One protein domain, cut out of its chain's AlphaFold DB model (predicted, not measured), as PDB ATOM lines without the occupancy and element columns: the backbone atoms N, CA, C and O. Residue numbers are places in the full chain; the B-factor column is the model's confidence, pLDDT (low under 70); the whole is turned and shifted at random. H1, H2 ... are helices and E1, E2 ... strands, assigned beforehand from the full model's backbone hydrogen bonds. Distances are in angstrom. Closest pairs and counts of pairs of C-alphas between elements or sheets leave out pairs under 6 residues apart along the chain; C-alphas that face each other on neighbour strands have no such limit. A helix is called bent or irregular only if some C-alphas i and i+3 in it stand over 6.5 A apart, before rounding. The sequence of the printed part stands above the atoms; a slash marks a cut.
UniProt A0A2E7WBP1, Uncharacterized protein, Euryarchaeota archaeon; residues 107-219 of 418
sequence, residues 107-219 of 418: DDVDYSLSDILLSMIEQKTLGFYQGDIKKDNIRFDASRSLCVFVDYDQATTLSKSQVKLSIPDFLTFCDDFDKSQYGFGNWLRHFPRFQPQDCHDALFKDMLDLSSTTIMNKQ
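What this domain is: This is residues 107 to 219 of the 418 residues of an uncharacterized protein of Euryarchaeota archaeon (UniProt A0A2E7WBP1). A small two-stranded hairpin, E1 and E2, packs through E2 on one side of helix H1, which runs through the middle of a rounded body, while the short strand E3 lies on the other side of H1. The longest helix, H3, runs crosswise to H1 as another wall of the body, H2 sits by the last residues of H1, and H6 by its first ones. The printed part has 113 residues, with six named helices and three named strands in the order H1 E1 E2 H2 H3 H4 H5 E3 H6; the sheet is E1 - E2, antiparallel, and the class is mostly helix. The whole is compact, with a radius of gyration of the C-alphas of 13.4 A, and spans 37 by 31 by 26 A.

Where its parts are: E1 is residues 138 to 141, 9.7 A long, and E2 is residues 146 to 149, 9.9 A. H1, residues 113 to 125, is 18.3 A long and begins at C-alpha 113 (178.796, 176.013, 146.264). H2 is residues 160 to 164; H3, residues 167 to 182, is 22.1 A long and begins at C-alpha 167 (174.526, 173.810, 159.186). H4, residues 187 to 190, is irregular: C-alphas 187 and 190 are 7.6 A apart. H5 is residues 196 to 201, E3 is residues 207 to 209, and H6, residues 214 to 217, ends at C-alpha 217 (174.051, 164.886, 139.227).

How they stand to each other: The hairpin E1 and E2 is antiparallel at 149 degrees, with N 139 and O 148 2.9 A apart and N 148 and O 139 2.8 A apart, both within hydrogen-bond range. The closest C-alphas of H1 and E2, Asp 115 and Cys 147, are 5.6 A apart; those of H1 and E3, Leu 118 and Leu 208, 7.3 A. E3 pairs with no named strand, but residues 203 to 204 pair antiparallel with its residues 207 to 208. H1 touches H5 with residues 113 to 117 alone, about perpendicular at 88 degrees, closest at C-alphas Leu 113 and Cys 199, 7.2 A. With 3 pairs of C-alphas within 8 A each, H1 only just touches H2, closest at Thr 125 and Val 163, 5.6 A, and H6, at Asp 115 and Thr 214, 6.6 A; H3 only just touches H4, at Asp 175 and Trp 187, 5.3 A. H1 and H3 are close but not clearly touching, about perpendicular at 89 degrees, with C-alphas Ile 121 and Ile 167 7.7 A apart. Every O i to N i+4 pair is within hydrogen-bond range in H1 and H3; H2 has 0 of 1, with 1 of 2 O i to N i+3 pairs, H5 has 1 of 2, and H4 and H6 are too short for such a pair.

The domain as a whole: The two C-alphas farthest apart, Gly 183 and Gln 219, are 40.6 A apart. The printed part has no cut. The link from H1 to E1 is long, and its residues 128 to 129 pair antiparallel with residues 156 to 157. Mean pLDDT of the printed part is 93.8; residues 108 to 109 are under 70.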
ATOM      1  N   ASP A 107     190.936 169.602 137.594       71.19
ATOM      2  CA  ASP A 107     190.589 170.074 136.268       71.19
ATOM      3  C   ASP A 107     190.029 171.499 136.395       71.19
ATOM      4  O   ASP A 107     189.526 171.878 137.461       71.19
ATOM      5  N   ASP A 108     190.111 172.297 135.326       64.88
ATOM      6  CA  ASP A 108     189.427 173.596 135.214       64.88
ATOM      7  C   ASP A 108     187.909 173.374 135.052       64.88
ATOM      8  O   ASP A 108     187.291 173.732 134.051       64.88
ATOM      9  N   VAL A 109     187.307 172.699 136.028       65.75
ATOM     10  CA  VAL A 109     185.886 172.370 136.082       65.75
ATOM     11  C   VAL A 109     185.254 173.205 137.183       65.75
ATOM     12  O   VAL A 109     185.751 173.264 138.310       65.75
ATOM     13  N   ASP A 110     184.137 173.848 136.856       74.62
ATOM     14  CA  ASP A 110     183.347 174.581 137.833       74.62
ATOM     15  C   ASP A 110     182.735 173.612 138.853       74.62
ATOM     16  O   ASP A 110     181.857 172.813 138.533       74.62
ATOM     17  N   TYR A 111     183.198 173.702 140.100       87.25
ATOM     18  CA  TYR A 111     182.492 173.164 141.260       87.25
ATOM     19  C   TYR A 111     181.406 174.141 141.716       87.25
ATOM     20  O   TYR A 111     181.566 175.361 141.624       87.25
ATOM     21  N   SER A 112     180.304 173.612 142.235       92.25
ATOM     22  CA  SER A 112     179.215 174.395 142.825       92.25
ATOM     23  C   SER A 112     179.527 174.788 144.273       92.25
ATOM     24  O   SER A 112     180.426 174.233 144.910       92.25
ATOM     25  N   LEU A 113     178.759 175.730 144.827       95.19
ATOM     26  CA  LEU A 113     178.796 176.013 146.264       95.19
ATOM     27  C   LEU A 113     178.405 174.773 147.085       95.19
ATOM     28  O   LEU A 113     179.031 174.490 148.103       95.19
ATOM     29  N   SER A 114     177.442 173.984 146.605       97.19
ATOM     30  CA  SER A 114     177.009 172.740 147.246       97.19
ATOM     31  C   SER A 114     178.122 171.696 147.350       97.19
ATOM     32  O   SER A 114     178.187 170.977 148.344       97.19
ATOM     33  N   ASP A 115     179.047 171.640 146.386       97.06
ATOM     34  CA  ASP A 115     180.218 170.751 146.454       97.06
ATOM     35  C   ASP A 115     181.196 171.174 147.568       97.06
ATOM     36  O   ASP A 115     181.755 170.332 148.281       97.06
ATOM     37  N   ILE A 116     181.378 172.487 147.756       97.06
ATOM     38  CA  ILE A 116     182.167 173.044 148.865       97.06
ATOM     39  C   ILE A 116     181.480 172.717 150.193       97.06
ATOM     40  O   ILE A 116     182.124 172.189 151.099       97.06
ATOM     41  N   LEU A 117     180.172 172.972 150.295       98.38
ATOM     42  CA  LEU A 117     179.392 172.704 151.502       98.38
ATOM     43  C   LEU A 117     179.412 171.217 151.867       98.38
ATOM     44  O   LEU A 117     179.618 170.894 153.032       98.38
ATOM     45  N   LEU A 118     179.292 170.306 150.896       98.75
ATOM     46  CA  LEU A 118     179.380 168.864 151.144       98.75
ATOM     47  C   LEU A 118     180.711 168.492 151.820       98.75
ATOM     48  O   LEU A 118     180.727 167.745 152.798       98.75
ATOM     49  N   SER A 119     181.811 169.079 151.344       98.62
ATOM     50  CA  SER A 119     183.160 168.871 151.888       98.62
ATOM     51  C   SER A 119     183.326 169.461 153.285       98.62
ATOM     52  O   SER A 119     183.870 168.815 154.182       98.62
ATOM     53  N   MET A 120     182.793 170.666 153.507       98.56
ATOM     54  CA  MET A 120     182.761 171.287 154.832       98.56
ATOM     55  C   MET A 120     181.986 170.435 155.834       98.56
ATOM     56  O   MET A 120     182.447 170.236 156.956       98.56
ATOM     57  N   ILE A 121     180.818 169.928 155.436       98.81
ATOM     58  CA  ILE A 121     179.924 169.160 156.303       98.81
ATOM     59  C   ILE A 121     180.544 167.807 156.651       98.81
ATOM     60  O   ILE A 121     180.543 167.439 157.826       98.81
ATOM     61  N   GLU A 122     181.130 167.095 155.683       98.81
ATOM     62  CA  GLU A 122     181.841 165.845 155.968       98.81
ATOM     63  C   GLU A 122     182.948 166.084 157.004       98.81
ATOM     64  O   GLU A 122     182.929 165.491 158.085       98.81
ATOM     65  N   GLN A 123     183.871 167.015 156.745       98.81
ATOM     66  CA  GLN A 123     184.984 167.268 157.665       98.81
ATOM     67  C   GLN A 123     184.518 167.772 159.035       98.81
ATOM     68  O   GLN A 123     185.048 167.326 160.059       98.81
ATOM     69  N   LYS A 124     183.469 168.608 159.078       98.56
ATOM     70  CA  LYS A 124     182.818 169.042 160.323       98.56
ATOM     71  C   LYS A 124     182.370 167.847 161.148       98.56
ATOM     72  O   LYS A 124     182.693 167.772 162.333       98.56
ATOM     73  N   THR A 125     181.638 166.912 160.545       98.50
ATOM     74  CA  THR A 125     181.136 165.718 161.249       98.50
ATOM     75  C   THR A 125     182.262 164.802 161.724       98.50
ATOM     76  O   THR A 125     182.147 164.170 162.775       98.50
ATOM     77  N   LEU A 126     183.403 164.823 161.031       98.62
ATOM     78  CA  LEU A 126     184.622 164.120 161.427       98.62
ATOM     79  C   LEU A 126     185.468 164.868 162.476       98.62
ATOM     80  O   LEU A 126     186.438 164.300 162.989       98.62
ATOM     81  N   GLY A 127     185.069 166.086 162.856       98.56
ATOM     82  CA  GLY A 127     185.668 166.858 163.944       98.56
ATOM     83  C   GLY A 127     186.684 167.910 163.514       98.56
ATOM     84  O   GLY A 127     187.507 168.310 164.339       98.56
ATOM     85  N   PHE A 128     186.656 168.358 162.258       98.69
ATOM     86  CA  PHE A 128     187.635 169.297 161.712       98.69
ATOM     87  C   PHE A 128     186.979 170.434 160.930       98.69
ATOM     88  O   PHE A 128     185.925 170.276 160.323       98.69
ATOM     89  N   TYR A 129     187.645 171.583 160.926       98.44
ATOM     90  CA  TYR A 129     187.368 172.688 160.019       98.44
ATOM     91  C   TYR A 129     188.681 173.124 159.368       98.44
ATOM     92  O   TYR A 129     189.671 173.323 160.074       98.44
ATOM     93  N   GLN A 130     188.709 173.242 158.038       97.50
ATOM     94  CA  GLN A 130     189.944 173.525 157.296       97.50
ATOM     95  C   GLN A 130     190.455 174.968 157.503       97.50
ATOM     96  O   GLN A 130     191.665 175.177 157.478       97.50
ATOM     97  N   GLY A 131     189.581 175.937 157.803       94.56
ATOM     98  CA  GLY A 131     189.977 177.255 158.329       94.56
ATOM     99  C   GLY A 131     190.505 178.296 157.329       94.56
ATOM    100  O   GLY A 131     190.821 179.414 157.735       94.56
ATOM    101  N   ASP A 132     190.625 177.975 156.040       93.88
ATOM    102  CA  ASP A 132     190.968 178.932 154.977       93.88
ATOM    103  C   ASP A 132     190.446 178.442 153.620       93.88
ATOM    104  O   ASP A 132     191.207 178.057 152.723       93.88
ATOM    105  N   ILE A 133     189.118 178.409 153.489       93.12
ATOM    106  CA  ILE A 133     188.447 177.912 152.287       93.12
ATOM    107  C   ILE A 133     188.525 178.983 151.198       93.12
ATOM    108  O   ILE A 133     187.916 180.048 151.288       93.12
ATOM    109  N   LYS A 134     189.289 178.690 150.148       91.88
ATOM    110  CA  LYS A 134     189.507 179.569 148.995       91.88
ATOM    111  C   LYS A 134     189.869 178.748 147.766       91.88
ATOM    112  O   LYS A 134     190.282 177.598 147.899       91.88
ATOM    113  N   LYS A 135     189.786 179.359 146.581       90.19
ATOM    114  CA  LYS A 135     190.054 178.687 145.298       90.19
ATOM    115  C   LYS A 135     191.381 177.914 145.283       90.19
ATOM    116  O   LYS A 135     191.402 176.767 144.857       90.19
ATOM    117  N   ASP A 136     192.457 178.503 145.805       90.06
ATOM    118  CA  ASP A 136     193.788 177.876 145.807       90.06
ATOM    119  C   ASP A 136     193.866 176.611 146.678       90.06
ATOM    120  O   ASP A 136     194.657 175.713 146.381       90.06
ATOM    121  N   ASN A 137     193.007 176.522 147.701       94.38
ATOM    122  CA  ASN A 137     192.931 175.427 148.673       94.38
ATOM    123  C   ASN A 137     191.842 174.400 148.321       94.38
ATOM    124  O   ASN A 137     191.543 173.504 149.109       94.38
ATOM    125  N   ILE A 138     191.248 174.515 147.132       94.12
ATOM    126  CA  ILE A 138     190.249 173.586 146.614       94.12
ATOM    127  C   ILE A 138     190.809 172.886 145.380       94.12
ATOM    128  O   ILE A 138     191.442 173.495 144.514       94.12
ATOM    129  N   ARG A 139     190.561 171.585 145.290       94.38
ATOM    130  CA  ARG A 139     190.749 170.782 144.083       94.38
ATOM    131  C   ARG A 139     189.416 170.125 143.755       94.38
ATOM    132  O   ARG A 139     188.757 169.619 144.660       94.38
ATOM    133  N   PHE A 140     189.011 170.137 142.490       94.19
ATOM    134  CA  PHE A 140     187.837 169.384 142.056       94.19
ATOM    135  C   PHE A 140     188.282 168.138 141.298       94.19
ATOM    136  O   PHE A 140     188.790 168.225 140.182       94.19
ATOM    137  N   ASP A 141     188.099 166.983 141.931       92.75
ATOM    138  CA  ASP A 141     188.429 165.685 141.361       92.75
ATOM    139  C   ASP A 141     187.295 165.259 140.427       92.75
ATOM    140  O   ASP A 141     186.265 164.745 140.875       92.75
ATOM    141  N   ALA A 142     187.452 165.493 139.122       90.12
ATOM    142  CA  ALA A 142     186.404 165.201 138.149       90.12
ATOM    143  C   ALA A 142     186.078 163.702 138.054       90.12
ATOM    144  O   ALA A 142     184.922 163.346 137.787       90.12
ATOM    145  N   SER A 143     187.054 162.825 138.326       89.19
ATOM    146  CA  SER A 143     186.867 161.370 138.290       89.19
ATOM    147  C   SER A 143     185.840 160.920 139.333       89.19
ATOM    148  O   SER A 143     184.917 160.169 139.012       89.19
ATOM    149  N   ARG A 144     185.919 161.489 140.543       92.44
ATOM    150  CA  ARG A 144     184.961 161.271 141.638       92.44
ATOM    151  C   ARG A 144     183.808 162.275 141.654       92.44
ATOM    152  O   ARG A 144     182.830 162.055 142.357       92.44
ATOM    153  N   SER A 145     183.909 163.352 140.872       93.62
ATOM    154  CA  SER A 145     183.007 164.513 140.903       93.62
ATOM    155  C   SER A 145     182.906 165.152 142.291       93.62
ATOM    156  O   SER A 145     181.829 165.558 142.714       93.62
ATOM    157  N   LEU A 146     184.037 165.223 142.999       95.56
ATOM    158  CA  LEU A 146     184.101 165.601 144.408       95.56
ATOM    159  C   LEU A 146     185.035 166.798 144.624       95.56
ATOM    160  O   LEU A 146     186.153 166.838 144.105       95.56
ATOM    161  N   CYS A 147     184.589 167.752 145.439       96.31
ATOM    162  CA  CYS A 147     185.436 168.823 145.950       96.31
ATOM    163  C   CYS A 147     186.343 168.281 147.067       96.31
ATOM    164  O   CYS A 147     185.913 167.532 147.941       96.31
ATOM    165  N   VAL A 148     187.626 168.622 147.014       97.19
ATOM    166  CA  VAL A 148     188.645 168.158 147.954       97.19
ATOM    167  C   VAL A 148     189.400 169.366 148.478       97.19
ATOM    168  O   VAL A 148     189.962 170.146 147.703       97.19
ATOM    169  N   PHE A 149     189.445 169.513 149.799       97.88
ATOM    170  CA  PHE A 149     190.217 170.575 150.433       97.88
ATOM    171  C   PHE A 149     191.667 170.161 150.606       97.88
ATOM    172  O   PHE A 149     191.950 169.070 151.098       97.88
ATOM    173  N   VAL A 150     192.574 171.058 150.231       96.62
ATOM    174  CA  VAL A 150     194.027 170.927 150.365       96.62
ATOM    175  C   VAL A 150     194.578 172.082 151.203       96.62
ATOM    176  O   VAL A 150     193.858 173.031 151.486       96.62
ATOM    177  N   ASP A 151     195.858 171.996 151.577       95.94
ATOM    178  CA  ASP A 151     196.560 172.982 152.418       95.94
ATOM    179  C   ASP A 151     195.887 173.184 153.792       95.94
ATOM    180  O   ASP A 151     194.956 173.966 153.952       95.94
ATOM    181  N   TYR A 152     196.341 172.447 154.810       97.81
ATOM    182  CA  TYR A 152     195.700 172.413 156.136       97.81
ATOM    183  C   TYR A 152     196.418 173.323 157.140       97.81
ATOM    184  O   TYR A 152     196.304 173.146 158.356       97.81
ATOM    185  N   ASP A 153     197.171 174.311 156.659       96.69
ATOM    186  CA  ASP A 153     197.994 175.187 157.491       96.69
ATOM    187  C   ASP A 153     197.177 176.065 158.463       96.69
ATOM    188  O   ASP A 153     197.715 176.499 159.485       96.69
ATOM    189  N   GLN A 154     195.880 176.264 158.198       96.56
ATOM    190  CA  GLN A 154     194.916 176.976 159.054       96.56
ATOM    191  C   GLN A 154     193.889 176.069 159.744       96.56
ATOM    192  O   GLN A 154     193.087 176.543 160.552       96.56
ATOM    193  N   ALA A 155     193.937 174.762 159.482       97.88
ATOM    194  CA  ALA A 155     192.934 173.829 159.971       97.88
ATOM    195  C   ALA A 155     192.909 173.723 161.499       97.88
ATOM    196  O   ALA A 155     193.931 173.823 162.182       97.88
ATOM    197  N   THR A 156     191.724 173.476 162.047       97.25
ATOM    198  CA  THR A 156     191.495 173.336 163.484       97.25
ATOM    199  C   THR A 156     190.593 172.145 163.789       97.25
ATOM    200  O   THR A 156     189.749 171.747 162.986       97.25
ATOM    201  N   THR A 157     190.750 171.581 164.983       98.06
ATOM    202  CA  THR A 157     189.807 170.599 165.527       98.06
ATOM    203  C   THR A 157     188.559 171.296 166.053       98.06
ATOM    204  O   THR A 157     188.656 172.377 166.639       98.06
ATOM    205  N   LEU A 158     187.413 170.640 165.909       98.50
ATOM    206  CA  LEU A 158     186.133 171.066 166.457       98.50
ATOM    207  C   LEU A 158     185.839 170.333 167.770       98.50
ATOM    208  O   LEU A 158     186.082 169.133 167.917       98.50
ATOM    209  N   SER A 159     185.279 171.056 168.734       98.12
ATOM    210  CA  SER A 159     184.754 170.485 169.969       98.12
ATOM    211  C   SER A 159     183.492 169.652 169.702       98.12
ATOM    212  O   SER A 159     182.819 169.800 168.681       98.12
ATOM    213  N   LYS A 160     183.094 168.812 170.666       97.06
ATOM    214  CA  LYS A 160     181.855 168.020 170.558       97.06
ATOM    215  C   LYS A 160     180.599 168.880 170.365       97.06
ATOM    216  O   LYS A 160     179.648 168.398 169.760       97.06
ATOM    217  N   SER A 161     180.564 170.107 170.894       97.81
ATOM    218  CA  SER A 161     179.435 171.022 170.681       97.81
ATOM    219  C   SER A 161     179.464 171.627 169.279       97.81
ATOM    220  O   SER A 161     178.427 171.667 168.629       97.81
ATOM    221  N   GLN A 162     180.644 171.999 168.777       98.25
ATOM    222  CA  GLN A 162     180.817 172.539 167.424       98.25
ATOM    223  C   GLN A 162     180.458 171.518 166.336       98.25
ATOM    224  O   GLN A 162     179.769 171.850 165.375       98.25
ATOM    225  N   VAL A 163     180.841 170.249 166.518       98.00
ATOM    226  CA  VAL A 163     180.457 169.157 165.604       98.00
ATOM    227  C   VAL A 163     178.937 169.000 165.515       98.00
ATOM    228  O   VAL A 163     178.425 168.657 164.452       98.00
ATOM    229  N   LYS A 164     178.207 169.283 166.600       97.69
ATOM    230  CA  LYS A 164     176.750 169.113 166.689       97.69
ATOM    231  C   LYS A 164     175.930 170.300 166.187       97.69
ATOM    232  O   LYS A 164     174.719 170.144 166.069       97.69
ATOM    233  N   LEU A 165     176.557 171.440 165.888       98.50
ATOM    234  CA  LEU A 165     175.865 172.624 165.363       98.50
ATOM    235  C   LEU A 165     175.024 172.276 164.129       98.50
ATOM    236  O   LEU A 165     175.424 171.406 163.345       98.50
ATOM    237  N   SER A 166     173.896 172.967 163.951       98.19
ATOM    238  CA  SER A 166     173.164 172.967 162.679       98.19
ATOM    239  C   SER A 166     174.075 173.482 161.553       98.19
ATOM    240  O   SER A 166     175.136 174.058 161.823       98.19
ATOM    241  N   ILE A 167     173.712 173.268 160.285       98.31
ATOM    242  CA  ILE A 167     174.526 173.810 159.186       98.31
ATOM    243  C   ILE A 167     174.569 175.346 159.225       98.31
ATOM    244  O   ILE A 167     175.683 175.870 159.217       98.31
ATOM    245  N   PRO A 168     173.451 176.081 159.386       97.88
ATOM    246  CA  PRO A 168     173.494 177.539 159.527       97.88
ATOM    247  C   PRO A 168     174.362 178.034 160.697       97.88
ATOM    248  O   PRO A 168     175.178 178.943 160.522       97.88
ATOM    249  N   ASP A 169     174.258 177.408 161.876       98.12
ATOM    250  CA  ASP A 169     175.078 177.794 163.034       98.12
ATOM    251  C   ASP A 169     176.565 177.500 162.798       98.12
ATOM    252  O   ASP A 169     177.440 178.236 163.255       98.12
ATOM    253  N   PHE A 170     176.878 176.424 162.074       98.38
ATOM    254  CA  PHE A 170     178.253 176.111 161.709       98.38
ATOM    255  C   PHE A 170     178.831 177.099 160.693       98.38
ATOM    256  O   PHE A 170     179.999 177.464 160.810       98.38
ATOM    257  N   LEU A 171     178.038 177.564 159.725       97.25
ATOM    258  CA  LEU A 171     178.467 178.620 158.804       97.25
ATOM    259  C   LEU A 171     178.724 179.935 159.553       97.25
ATOM    260  O   LEU A 171     179.741 180.579 159.313       97.25
ATOM    261  N   THR A 172     177.891 180.259 160.547       96.88
ATOM    262  CA  THR A 172     178.131 181.396 161.455       96.88
ATOM    263  C   THR A 172     179.434 181.215 162.241       96.88
ATOM    264  O   THR A 172     180.248 182.132 162.327       96.88
ATOM    265  N   PHE A 173     179.695 180.007 162.753       97.75
ATOM    266  CA  PHE A 173     180.980 179.681 163.377       97.75
ATOM    267  C   PHE A 173     182.169 179.877 162.417       97.75
ATOM    268  O   PHE A 173     183.225 180.332 162.856       97.75
ATOM    269  N   CYS A 174     182.019 179.562 161.125       97.00
ATOM    270  CA  CYS A 174     183.060 179.797 160.121       97.00
ATOM    271  C   CYS A 174     183.335 181.298 159.935       97.00
ATOM    272  O   CYS A 174     184.497 181.703 159.899       97.00
ATOM    273  N   ASP A 175     182.293 182.130 159.893       95.69
ATOM    274  CA  ASP A 175     182.446 183.588 159.824       95.69
ATOM    275  C   ASP A 175     183.136 184.152 161.071       95.69
ATOM    276  O   ASP A 175     184.052 184.970 160.962       95.69
ATOM    277  N   ASP A 176     182.758 183.691 162.263       96.31
ATOM    278  CA  ASP A 176     183.405 184.096 163.515       96.31
ATOM    279  C   ASP A 176     184.869 183.644 163.579       96.31
ATOM    280  O   ASP A 176     185.742 184.396 164.037       96.31
ATOM    281  N   PHE A 177     185.162 182.435 163.088       95.00
ATOM    282  CA  PHE A 177     186.527 181.941 162.962       95.00
ATOM    283  C   PHE A 177     187.346 182.877 162.072       95.00
ATOM    284  O   PHE A 177     188.387 183.376 162.512       95.00
ATOM    285  N   ASP A 178     186.853 183.204 160.881       92.94
ATOM    286  CA  ASP A 178     187.549 184.086 159.947       92.94
ATOM    287  C   ASP A 178     187.703 185.508 160.477       92.94
ATOM    288  O   ASP A 178     188.771 186.111 160.335       92.94
ATOM    289  N   LYS A 179     186.699 186.025 161.189       94.06
ATOM    290  CA  LYS A 179     186.802 187.310 161.884       94.06
ATOM    291  C   LYS A 179     187.929 187.298 162.909       94.06
ATOM    292  O   LYS A 179     188.695 188.257 162.979       94.06
ATOM    293  N   SER A 180     188.051 186.219 163.683       91.19
ATOM    294  CA  SER A 180     189.100 186.080 164.697       91.19
ATOM    295  C   SER A 180     190.504 185.962 164.095       91.19
ATOM    296  O   SER A 180     191.457 186.470 164.680       91.19
ATOM    297  N   GLN A 181     190.640 185.292 162.944       87.38
ATOM    298  CA  GLN A 181     191.939 185.019 162.323       87.38
ATOM    299  C   GLN A 181     192.398 186.146 161.391       87.38
ATOM    300  O   GLN A 181     193.578 186.491 161.374       87.38
ATOM    301  N   TYR A 182     191.479 186.714 160.611       86.75
ATOM    302  CA  TYR A 182     191.787 187.626 159.505       86.75
ATOM    303  C   TYR A 182     191.199 189.029 159.687       86.75
ATOM    304  O   TYR A 182     191.476 189.907 158.873       86.75
ATOM    305  N   GLY A 183     190.394 189.257 160.731       87.56
ATOM    306  CA  GLY A 183     189.754 190.546 161.008       87.56
ATOM    307  C   GLY A 183     188.470 190.813 160.214       87.56
ATOM    308  O   GLY A 183     187.853 191.858 160.406       87.56
ATOM    309  N   PHE A 184     188.032 189.877 159.364       83.50
ATOM    310  CA  PHE A 184     186.820 189.990 158.544       83.50
ATOM    311  C   PHE A 184     185.974 188.718 158.680       83.50
ATOM    312  O   PHE A 184     186.480 187.628 158.433       83.50
ATOM    313  N   GLY A 185     184.703 188.852 159.068       84.38
ATOM    314  CA  GLY A 185     183.791 187.716 159.257       84.38
ATOM    315  C   GLY A 185     183.010 187.390 157.995       84.38
ATOM    316  O   GLY A 185     181.870 187.823 157.861       84.38
ATOM    317  N   ASN A 186     183.670 186.727 157.047       89.81
ATOM    318  CA  ASN A 186     183.040 186.198 155.842       89.81
ATOM    319  C   ASN A 186     183.917 185.087 155.244       89.81
ATOM    320  O   ASN A 186     184.920 185.374 154.567       89.81
ATOM    321  N   TRP A 187     183.530 183.831 155.456       92.38
ATOM    322  CA  TRP A 187     184.257 182.693 154.886       92.38
ATOM    323  C   TRP A 187     184.128 182.595 153.360       92.38
ATOM    324  O   TRP A 187     185.025 182.079 152.695       92.38
ATOM    325  N   LEU A 188     183.090 183.201 152.773       92.75
ATOM    326  CA  LEU A 188     182.886 183.272 151.324       92.75
ATOM    327  C   LEU A 188     183.711 184.363 150.627       92.75
ATOM    328  O   LEU A 188     183.625 184.487 149.408       92.75
ATOM    329  N   ARG A 189     184.522 185.164 151.337       90.75
ATOM    330  CA  ARG A 189     185.211 186.347 150.763       90.75
ATOM    331  C   ARG A 189     186.048 186.071 149.505       90.75
ATOM    332  O   ARG A 189     186.303 186.988 148.732       90.75
ATOM    333  N   HIS A 190     186.490 184.827 149.309       89.75
ATOM    334  CA  HIS A 190     187.286 184.399 148.151       89.75
ATOM    335  C   HIS A 190     186.443 183.925 146.958       89.75
ATOM    336  O   HIS A 190     186.993 183.571 145.917       89.75
ATOM    337  N   PHE A 191     185.117 183.930 147.091       90.81
ATOM    338  CA  PHE A 191     184.161 183.500 146.077       90.81
ATOM    339  C   PHE A 191     183.202 184.647 145.741       90.81
ATOM    340  O   PHE A 191     182.037 184.603 146.120       90.81
ATOM    341  N   PRO A 192     183.640 185.673 144.986       86.62
ATOM    342  CA  PRO A 192     182.816 186.853 144.699       86.62
ATOM    343  C   PRO A 192     181.525 186.535 143.927       86.62
ATOM    344  O   PRO A 192     180.611 187.354 143.895       86.62
ATOM    345  N   ARG A 193     181.450 185.351 143.300       87.81
ATOM    346  CA  ARG A 193     180.249 184.851 142.622       87.81
ATOM    347  C   ARG A 193     179.170 184.322 143.570       87.81
ATOM    348  O   ARG A 193     178.057 184.124 143.109       87.81
ATOM    349  N   PHE A 194     179.507 184.063 144.834       89.50
ATOM    350  CA  PHE A 194     178.584 183.538 145.833       89.50
ATOM    351  C   PHE A 194     178.273 184.598 146.890       89.50
ATOM    352  O   PHE A 194     179.141 185.361 147.315       89.50
ATOM    353  N   GLN A 195     177.023 184.627 147.318       90.06
ATOM    354  CA  GLN A 195     176.495 185.435 148.402       90.06
ATOM    355  C   GLN A 195     176.148 184.532 149.593       90.06
ATOM    356  O   GLN A 195     175.870 183.347 149.407       90.06
ATOM    357  N   PRO A 196     176.092 185.068 150.826       88.44
ATOM    358  CA  PRO A 196     175.659 184.296 151.995       88.44
ATOM    359  C   PRO A 196     174.299 183.608 151.805       88.44
ATOM    360  O   PRO A 196     174.106 182.485 152.266       88.44
ATOM    361  N   GLN A 197     173.380 184.243 151.071       91.56
ATOM    362  CA  GLN A 197     172.072 183.666 150.754       91.56
ATOM    363  C   GLN A 197     172.179 182.377 149.923       91.56
ATOM    364  O   GLN A 197     171.424 181.447 150.180       91.56
ATOM    365  N   ASP A 198     173.164 182.258 149.026       93.88
ATOM    366  CA  ASP A 198     173.351 181.048 148.213       93.88
ATOM    367  C   ASP A 198     173.653 179.818 149.085       93.88
ATOM    368  O   ASP A 198     173.313 178.692 148.723       93.88
ATOM    369  N   CYS A 199     174.270 180.016 150.261       93.69
ATOM    370  CA  CYS A 199     174.457 178.930 151.220       93.69
ATOM    371  C   CYS A 199     173.122 178.445 151.775       93.69
ATOM    372  O   CYS A 199     172.950 177.243 151.908       93.69
ATOM    373  N   HIS A 200     172.200 179.358 152.095       92.56
ATOM    374  CA  HIS A 200     170.868 179.014 152.589       92.56
ATOM    375  C   HIS A 200     170.010 178.362 151.505       92.56
ATOM    376  O   HIS A 200     169.296 177.409 151.799       92.56
ATOM    377  N   ASP A 201     170.123 178.829 150.261       94.88
ATOM    378  CA  ASP A 201     169.375 178.296 149.119       94.88
ATOM    379  C   ASP A 201     169.805 176.861 148.762       94.88
ATOM    380  O   ASP A 201     169.007 176.083 148.240       94.88
ATOM    381  N   ALA A 202     171.040 176.474 149.101       96.06
ATOM    382  CA  ALA A 202     171.518 175.095 148.994       96.06
ATOM    383  C   ALA A 202     170.972 174.162 150.099       96.06
ATOM    384  O   ALA A 202     171.200 172.948 150.042       96.06
ATOM    385  N   LEU A 203     170.283 174.693 151.119       97.12
ATOM    386  CA  LEU A 203     169.751 173.909 152.234       97.12
ATOM    387  C   LEU A 203     168.244 173.668 152.107       97.12
ATOM    388  O   LEU A 203     167.455 174.562 151.816       97.12
ATOM    389  N   PHE A 204     167.818 172.467 152.481       96.31
ATOM    390  CA  PHE A 204     166.433 172.137 152.773       96.31
ATOM    391  C   PHE A 204     166.280 171.887 154.274       96.31
ATOM    392  O   PHE A 204     166.797 170.901 154.795       96.31
ATOM    393  N   LYS A 205     165.554 172.768 154.981       94.88
ATOM    394  CA  LYS A 205     165.360 172.686 156.445       94.88
ATOM    395  C   LYS A 205     166.689 172.481 157.196       94.88
ATOM    396  O   LYS A 205     166.833 171.529 157.958       94.88
ATOM    397  N   ASP A 206     167.659 173.353 156.925       96.56
ATOM    398  CA  ASP A 206     169.010 173.363 157.513       96.56
ATOM    399  C   ASP A 206     169.923 172.176 157.149       96.56
ATOM    400  O   ASP A 206     171.030 172.064 157.678       96.56
ATOM    401  N   MET A 207     169.505 171.304 156.231       98.12
ATOM    402  CA  MET A 207     170.312 170.200 155.699       98.12
ATOM    403  C   MET A 207     170.741 170.509 154.272       98.12
ATOM    404  O   MET A 207     169.937 171.021 153.503       98.12
ATOM    405  N   LEU A 208     171.960 170.148 153.876       98.44
ATOM    406  CA  LEU A 208     172.384 170.292 152.483       98.44
ATOM    407  C   LEU A 208     171.532 169.404 151.569       98.44
ATOM    408  O   LEU A 208     171.476 168.189 151.775       98.44
ATOM    409  N   ASP A 209     170.907 169.998 150.552       97.50
ATOM    410  CA  ASP A 209     170.195 169.244 149.523       97.50
ATOM    411  C   ASP A 209     171.201 168.642 148.533       97.50
ATOM    412  O   ASP A 209     171.793 169.335 147.700       97.50
ATOM    413  N   LEU A 210     171.394 167.325 148.612       96.94
ATOM    414  CA  LEU A 210     172.346 166.590 147.787       96.94
ATOM    415  C   LEU A 210     172.012 166.657 146.292       96.94
ATOM    416  O   LEU A 210     172.927 166.493 145.486       96.94
ATOM    417  N   SER A 211     170.761 166.937 145.905       94.44
ATOM    418  CA  SER A 211     170.382 167.119 144.492       94.44
ATOM    419  C   SER A 211     171.119 168.286 143.823       94.44
ATOM    420  O   SER A 211     171.312 168.295 142.609       94.44
ATOM    421  N   SER A 212     171.607 169.242 144.616       93.69
ATOM    422  CA  SER A 212     172.385 170.382 144.130       93.69
ATOM    423  C   SER A 212     173.885 170.093 143.958       93.69
ATOM    424  O   SER A 212     174.617 170.943 143.457       93.69
ATOM    425  N   THR A 213     174.367 168.909 144.355       95.75
ATOM    426  CA  THR A 213     175.794 168.549 144.282       95.75
ATOM    427  C   THR A 213     176.162 167.936 142.931       95.75
ATOM    428  O   THR A 213     175.377 167.215 142.308       95.75
ATOM    429  N   THR A 214     177.390 168.171 142.469       94.75
ATOM    430  CA  THR A 214     177.854 167.654 141.176       94.75
ATOM    431  C   THR A 214     177.970 166.130 141.190       94.75
ATOM    432  O   THR A 214     177.641 165.481 140.197       94.75
ATOM    433  N   ILE A 215     178.396 165.544 142.314       94.62
ATOM    434  CA  ILE A 215     178.513 164.087 142.471       94.62
ATOM    435  C   ILE A 215     177.167 163.374 142.309       94.62
ATOM    436  O   ILE A 215     177.101 162.360 141.616       94.62
ATOM    437  N   MET A 216     176.089 163.934 142.870       93.62
ATOM    438  CA  MET A 216     174.738 163.402 142.700       93.62
ATOM    439  C   MET A 216     174.264 163.531 141.253       93.62
ATOM    440  O   MET A 216     173.668 162.608 140.721       93.62
ATOM    441  N   ASN A 217     174.538 164.653 140.590       91.19
ATOM    442  CA  ASN A 217     174.051 164.886 139.227       91.19
ATOM    443  C   ASN A 217     174.820 164.099 138.152       91.19
ATOM    444  O   ASN A 217     174.332 163.949 137.034       91.19
ATOM    445  N   LYS A 218     176.023 163.600 138.470       90.44
ATOM    446  CA  LYS A 218     176.877 162.822 137.552       90.44
ATOM    447  C   LYS A 218     176.874 161.311 137.800       90.44
ATOM    448  O   LYS A 218     177.587 160.596 137.085       90.44
ATOM    449  N   GLN A 219     176.129 160.818 138.790       88.12
ATOM    450  CA  GLN A 219     175.891 159.377 138.927       88.12
ATOM    451  C   GLN A 219     175.068 158.859 137.731       88.12
ATOM    452  O   GLN A 219     174.311 159.612 137.118       88.12
TER     453      GLN A 219